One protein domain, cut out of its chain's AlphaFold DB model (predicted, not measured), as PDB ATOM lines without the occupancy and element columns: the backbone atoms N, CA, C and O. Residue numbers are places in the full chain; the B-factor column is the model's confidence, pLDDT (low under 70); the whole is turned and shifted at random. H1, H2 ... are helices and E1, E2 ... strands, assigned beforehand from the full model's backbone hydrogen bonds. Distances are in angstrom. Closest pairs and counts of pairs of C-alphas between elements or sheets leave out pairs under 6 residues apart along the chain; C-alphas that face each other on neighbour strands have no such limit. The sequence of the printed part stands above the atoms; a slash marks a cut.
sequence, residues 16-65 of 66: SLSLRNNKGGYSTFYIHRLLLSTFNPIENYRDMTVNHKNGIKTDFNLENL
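Overview. This is residues 16 to 65 of the 66 residues of an uncharacterized protein of Candidatus Izimaplasma sp. HR2 (UniProt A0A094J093). With little regular structure, the domain has a two-stranded hairpin, E1 and E2, at one end, a short helix, H1, next to it, and a long looping stretch, residues 40 to 65, that makes the other end. The 50 printed residues hold E1, E2 and H1 in that order, an antiparallel sheet E1 - E2, class mixed, with 19 residues in named elements. It is only just loose, close to compact, with a radius of gyration of the C-alphas of 12.1 A, and only just elongated, spanning 37 by 24 by 17 A.

Arrangement. Strands E1, residues 16 to 20, and E2, residues 26 to 30, form an antiparallel hairpin at 153 degrees; N 17 and O 29 are 2.9 A apart, N 29 and O 17 2.8 A, within hydrogen-bond range. The closest C-alphas of E1 and H1, residues 31 to 39, are those of Ser 16 and Ile 31, 5.5 A apart. In H1 every O i to N i+4 pair is within hydrogen-bond range.

Along the chain. E1 begins at C-alpha 16 (108.239, 129.656, 138.551) and measures 13.6 A, E2 13.4 A. H1 measures 12.1 A, ending at C-alpha 39 (117.923, 136.307, 151.266).

Size, cuts and confidence. The C-alphas farthest apart, of Lys 23 and Asn 54, are 37.9 A apart. The links E1 to E2 and E2 to H1 are tight. The printed part has no cut, and no printed residue is under 70 in pLDDT.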
ATOM      1  N   SER A  16     109.253 128.837 137.885       97.19
ATOM      2  CA  SER A  16     108.239 129.656 138.551       97.19
ATOM      3  C   SER A  16     107.240 128.809 139.344       97.19
ATOM      4  O   SER A  16     107.133 127.591 139.167       97.19
ATOM      5  N   LEU A  17     106.516 129.453 140.256       96.31
ATOM      6  CA  LEU A  17     105.405 128.868 141.004       96.31
ATOM      7  C   LEU A  17     104.315 129.915 141.247       96.31
ATOM      8  O   LEU A  17     104.578 131.114 141.188       96.31
ATOM      9  N   SER A  18     103.092 129.474 141.533       96.12
ATOM     10  CA  SER A  18     101.988 130.371 141.885       96.12
ATOM     11  C   SER A  18     101.621 130.190 143.351       96.12
ATOM     12  O   SER A  18     101.272 129.087 143.776       96.12
ATOM     13  N   LEU A  19     101.677 131.276 144.117       95.00
ATOM     14  CA  LEU A  19     101.249 131.300 145.513       95.00
ATOM     15  C   LEU A  19      99.862 131.919 145.612       95.00
ATOM     16  O   LEU A  19      99.554 132.900 144.934       95.00
ATOM     17  N   ARG A  20      99.036 131.347 146.489       96.00
ATOM     18  CA  ARG A  20      97.738 131.903 146.861       96.00
ATOM     19  C   ARG A  20      97.907 132.733 148.127       96.00
ATOM     20  O   ARG A  20      98.421 132.231 149.122       96.00
ATOM     21  N   ASN A  21      97.456 133.980 148.100       95.62
ATOM     22  CA  ASN A  21      97.406 134.825 149.286       95.62
ATOM     23  C   ASN A  21      96.178 134.496 150.157       95.62
ATOM     24  O   ASN A  21      95.234 133.829 149.726       95.62
ATOM     25  N   ASN A  22      96.152 135.027 151.380       96.44
ATOM     26  CA  ASN A  22      95.072 134.768 152.341       96.44
ATOM     27  C   ASN A  22      93.696 135.284 151.882       96.44
ATOM     28  O   ASN A  22      92.674 134.810 152.364       96.44
ATOM     29  N   LYS A  23      93.653 136.228 150.930       97.19
ATOM     30  CA  LYS A  23      92.416 136.758 150.330       97.19
ATOM     31  C   LYS A  23      91.933 135.935 149.129       97.19
ATOM     32  O   LYS A  23      90.929 136.276 148.519       97.19
ATOM     33  N   GLY A  24      92.639 134.862 148.770       96.75
ATOM     34  CA  GLY A  24      92.293 133.991 147.650       96.75
ATOM     35  C   GLY A  24      92.905 134.367 146.302       96.75
ATOM     36  O   GLY A  24      92.757 133.601 145.355       96.75
ATOM     37  N   GLY A  25      93.620 135.489 146.211       97.62
ATOM     38  CA  GLY A  25      94.307 135.901 144.991       97.62
ATOM     39  C   GLY A  25      95.553 135.060 144.726       97.62
ATOM     40  O   GLY A  25      96.247 134.662 145.663       97.62
ATOM     41  N   TYR A  26      95.850 134.820 143.452       96.69
ATOM     42  CA  TYR A  26      97.055 134.118 143.020       96.69
ATOM     43  C   TYR A  26      98.068 135.094 142.432       96.69
ATOM     44  O   TYR A  26      97.711 136.049 141.742       96.69
ATOM     45  N   SER A  27      99.346 134.843 142.687       95.38
ATOM     46  CA  SER A  27     100.445 135.556 142.039       95.38
ATOM     47  C   SER A  27     101.539 134.569 141.671       95.38
ATOM     48  O   SER A  27     101.866 133.670 142.450       95.38
ATOM     49  N   THR A  28     102.074 134.719 140.463       95.00
ATOM     50  CA  THR A  28     103.176 133.897 139.968       95.00
ATOM     51  C   THR A  28     104.501 134.559 140.316       95.00
ATOM     52  O   THR A  28     104.686 135.752 140.088       95.00
ATOM     53  N   PHE A  29     105.417 133.769 140.862       95.75
ATOM     54  CA  PHE A  29     106.750 134.187 141.264       95.75
ATOM     55  C   PHE A  29     107.790 133.346 140.539       95.75
ATOM     56  O   PHE A  29     107.684 132.119 140.482       95.75
ATOM     57  N   TYR A  30     108.821 134.010 140.028       96.50
ATOM     58  CA  TYR A  30     110.023 133.353 139.540       96.50
ATOM     59  C   TYR A  30     110.953 133.017 140.703       96.50
ATOM     60  O   TYR A  30     111.186 133.859 141.571       96.50
ATOM     61  N   ILE A  31     111.504 131.801 140.705       96.69
ATOM     62  CA  ILE A  31     112.288 131.286 141.835       96.69
ATOM     63  C   ILE A  31     113.544 132.120 142.078       96.69
ATOM     64  O   ILE A  31     113.789 132.519 143.210       96.69
ATOM     65  N   HIS A  32     114.287 132.451 141.023       96.25
ATOM     66  CA  HIS A  32     115.508 133.251 141.131       96.25
ATOM     67  C   HIS A  32     115.257 134.636 141.757       96.25
ATOM     68  O   HIS A  32     115.986 135.045 142.656       96.25
ATOM     69  N   ARG A  33     114.164 135.319 141.378       95.88
ATOM     70  CA  ARG A  33     113.772 136.596 142.003       95.88
ATOM     71  C   ARG A  33     113.353 136.415 143.456       95.88
ATOM     72  O   ARG A  33     113.760 137.207 144.297       95.88
ATOM     73  N   LEU A  34     112.554 135.382 143.745       95.19
ATOM     74  CA  LEU A  34     112.057 135.109 145.092       95.19
ATOM     75  C   LEU A  34     113.205 134.824 146.067       95.19
ATOM     76  O   LEU A  34     113.192 135.340 147.183       95.19
ATOM     77  N   LEU A  35     114.200 134.039 145.647       95.50
ATOM     78  CA  LEU A  35     115.379 133.736 146.454       95.50
ATOM     79  C   LEU A  35     116.176 135.003 146.757       95.50
ATOM     80  O   LEU A  35     116.392 135.310 147.929       95.50
ATOM     81  N   LEU A  36     116.543 135.775 145.730       95.06
ATOM     82  CA  LEU A  36     117.359 136.968 145.932       95.06
ATOM     83  C   LEU A  36     116.624 138.020 146.775       95.06
ATOM     84  O   LEU A  36     117.184 138.512 147.747       95.06
ATOM     85  N   SER A  37     115.337 138.280 146.512       94.56
ATOM     86  CA  SER A  37     114.560 139.246 147.304       94.56
ATOM     87  C   SER A  37     114.351 138.830 148.762       94.56
ATOM     88  O   SER A  37     114.046 139.676 149.595       94.56
ATOM     89  N   THR A  38     114.447 137.532 149.066       95.00
ATOM     90  CA  THR A  38     114.253 137.005 150.426       95.00
ATOM     91  C   THR A  38     115.558 136.987 151.210       95.00
ATOM     92  O   THR A  38     115.568 137.356 152.380       95.00
ATOM     93  N   PHE A  39     116.651 136.549 150.582       96.25
ATOM     94  CA  PHE A  39     117.923 136.307 151.266       96.25
ATOM     95  C   PHE A  39     118.962 137.418 151.069       96.25
ATOM     96  O   PHE A  39     119.884 137.515 151.872       96.25
ATOM     97  N   ASN A  40     118.815 138.263 150.046       93.62
ATOM     98  CA  ASN A  40     119.666 139.429 149.799       93.62
ATOM     99  C   ASN A  40     118.822 140.634 149.322       93.62
ATOM    100  O   ASN A  40     118.915 141.047 148.163       93.62
ATOM    101  N   PRO A  41     117.922 141.156 150.175       93.31
ATOM    102  CA  PRO A  41     117.014 142.226 149.790       93.31
ATOM    103  C   PRO A  41     117.772 143.526 149.510       93.31
ATOM    104  O   PRO A  41     118.592 143.970 150.311       93.31
ATOM    105  N   ILE A  42     117.424 144.169 148.398       90.12
ATOM    106  CA  ILE A  42     117.913 145.497 148.019       90.12
ATOM    107  C   ILE A  42     116.735 146.443 147.782       90.12
ATOM    108  O   ILE A  42     115.616 146.015 147.470       90.12
ATOM    109  N   GLU A  43     116.980 147.740 147.943       93.88
ATOM    110  CA  GLU A  43     115.983 148.764 147.646       93.88
ATOM    111  C   GLU A  43     115.591 148.712 146.160       93.88
ATOM    112  O   GLU A  43     116.420 148.433 145.298       93.88
ATOM    113  N   ASN A  44     114.310 148.935 145.856       90.19
ATOM    114  CA  ASN A  44     113.776 148.941 144.487       90.19
ATOM    115  C   ASN A  44     114.012 147.646 143.673       90.19
ATOM    116  O   ASN A  44     113.894 147.657 142.450       90.19
ATOM    117  N   TYR A  45     114.232 146.488 144.322       89.12
ATOM    118  CA  TYR A  45     114.445 145.190 143.640       89.12
ATOM    119  C   TYR A  45     113.344 144.809 142.629       89.12
ATOM    120  O   TYR A  45     113.548 143.973 141.744       89.12
ATOM    121  N   ARG A  46     112.138 145.372 142.781       88.31
ATOM    122  CA  ARG A  46     111.007 145.112 141.881       88.31
ATOM    123  C   ARG A  46     111.248 145.651 140.477       88.31
ATOM    124  O   ARG A  46     110.787 145.005 139.535       88.31
ATOM    125  N   ASP A  47     111.997 146.743 140.374       93.50
ATOM    126  CA  ASP A  47     112.320 147.441 139.129       93.50
ATOM    127  C   ASP A  47     113.601 146.894 138.479       93.50
ATOM    128  O   ASP A  47     113.966 147.277 137.370       93.50
ATOM    129  N   MET A  48     114.276 145.960 139.155       93.69
ATOM    130  CA  MET A  48     115.513 145.335 138.702       93.69
ATOM    131  C   MET A  48     115.260 143.962 138.069       93.69
ATOM    132  O   MET A  48     114.300 143.248 138.388       93.69
ATOM    133  N   THR A  49     116.167 143.582 137.171       94.06
ATOM    134  CA  THR A  49     116.232 142.236 136.592       94.06
ATOM    135  C   THR A  49     117.208 141.398 137.399       94.06
ATOM    136  O   THR A  49     118.262 141.903 137.764       94.06
ATOM    137  N   VAL A  50     116.865 140.133 137.645       94.19
ATOM    138  CA  VAL A  50     117.768 139.176 138.293       94.19
ATOM    139  C   VAL A  50     118.269 138.180 137.253       94.19
ATOM    140  O   VAL A  50     117.475 137.560 136.539       94.19
ATOM    141  N   ASN A  51     119.581 138.009 137.176       94.50
ATOM    142  CA  ASN A  51     120.265 137.136 136.236       94.50
ATOM    143  C   ASN A  51     120.919 135.945 136.941       94.50
ATOM    144  O   ASN A  51     121.068 135.921 138.156       94.50
ATOM    145  N   HIS A  52     121.275 134.930 136.150       96.94
ATOM    146  CA  HIS A  52     122.127 133.825 136.597       96.94
ATOM    147  C   HIS A  52     123.494 134.017 135.949       96.94
ATOM    148  O   HIS A  52     123.572 133.989 134.717       96.94
ATOM    149  N   LYS A  53     124.548 134.185 136.750       97.62
ATOM    150  CA  LYS A  53     125.912 134.482 136.280       97.62
ATOM    151  C   LYS A  53     126.441 133.402 135.339       97.62
ATOM    152  O   LYS A  53     127.043 133.707 134.317       97.62
ATOM    153  N   ASN A  54     126.159 132.136 135.643       97.56
ATOM    154  CA  ASN A  54     126.555 130.997 134.812       97.56
ATOM    155  C   ASN A  54     125.599 130.685 133.644       97.56
ATOM    156  O   ASN A  54     125.821 129.725 132.909       97.56
ATOM    157  N   GLY A  55     124.508 131.442 133.483       96.00
ATOM    158  CA  GLY A  55     123.499 131.214 132.446       96.00
ATOM    159  C   GLY A  55     122.553 130.024 132.683       96.00
ATOM    160  O   GLY A  55     121.579 129.881 131.941       96.00
ATOM    161  N   ILE A  56     122.764 129.209 133.723       96.81
ATOM    162  CA  ILE A  56     121.956 128.023 134.036       96.81
ATOM    163  C   ILE A  56     120.745 128.436 134.881       96.81
ATOM    164  O   ILE A  56     120.853 128.681 136.077       96.81
ATOM    165  N   LYS A  57     119.555 128.474 134.269       96.50
ATOM    166  CA  LYS A  57     118.320 129.017 134.881       96.50
ATOM    167  C   LYS A  57     117.745 128.186 136.037       96.50
ATOM    168  O   LYS A  57     116.824 128.624 136.725       96.50
ATOM    169  N   THR A  58     118.252 126.969 136.217       95.81
ATOM    170  CA  THR A  58     117.873 126.041 137.291       95.81
ATOM    171  C   THR A  58     118.910 125.977 138.411       95.81
ATOM    172  O   THR A  58     118.722 125.213 139.354       95.81
ATOM    173  N   ASP A  59     120.007 126.732 138.307       96.75
ATOM    174  CA  ASP A  59     121.004 126.842 139.366       96.75
ATOM    175  C   ASP A  59     120.616 127.957 140.342       96.75
ATOM    176  O   ASP A  59     120.774 129.145 140.069       96.75
ATOM    177  N   PHE A  60     120.102 127.549 141.497       93.75
ATOM    178  CA  PHE A  60     119.534 128.439 142.501       93.75
ATOM    179  C   PHE A  60     120.521 128.897 143.580       93.75
ATOM    180  O   PHE A  60     120.087 129.483 144.576       93.75
ATOM    181  N   ASN A  61     121.821 128.620 143.436       96.31
ATOM    182  CA  ASN A  61     122.816 129.106 144.391       96.31
ATOM    183  C   ASN A  61     122.768 130.642 144.455       96.31
ATOM    184  O   ASN A  61     122.881 131.303 143.426       96.31
ATOM    185  N   LEU A  62     122.609 131.224 145.651       95.75
ATOM    186  CA  LEU A  62     122.458 132.681 145.814       95.75
ATOM    187  C   LEU A  62     123.647 133.459 145.236       95.75
ATOM    188  O   LEU A  62     123.456 134.505 144.629       95.75
ATOM    189  N   GLU A  63     124.858 132.919 145.367       96.06
ATOM    190  CA  GLU A  63     126.081 133.509 144.810       96.06
ATOM    191  C   GLU A  63     126.075 133.566 143.273       96.06
ATOM    192  O   GLU A  63     126.766 134.400 142.686       96.06
ATOM    193  N   ASN A  64     125.275 132.717 142.619       96.75
ATOM    194  CA  ASN A  64     125.090 132.685 141.170       96.75
ATOM    195  C   ASN A  64     124.036 133.696 140.678       96.75
ATOM    196  O   ASN A  64     123.851 133.831 139.470       96.75
ATOM    197  N   LEU A  65     123.349 134.408 141.575       96.06
ATOM    198  CA  LEU A  65     122.338 135.406 141.226       96.06
ATOM    199  C   LEU A  65     122.898 136.833 141.357       96.06
ATOM    200  O   LEU A  65     123.708 137.105 142.247       96.06
TER     201      LEU A  65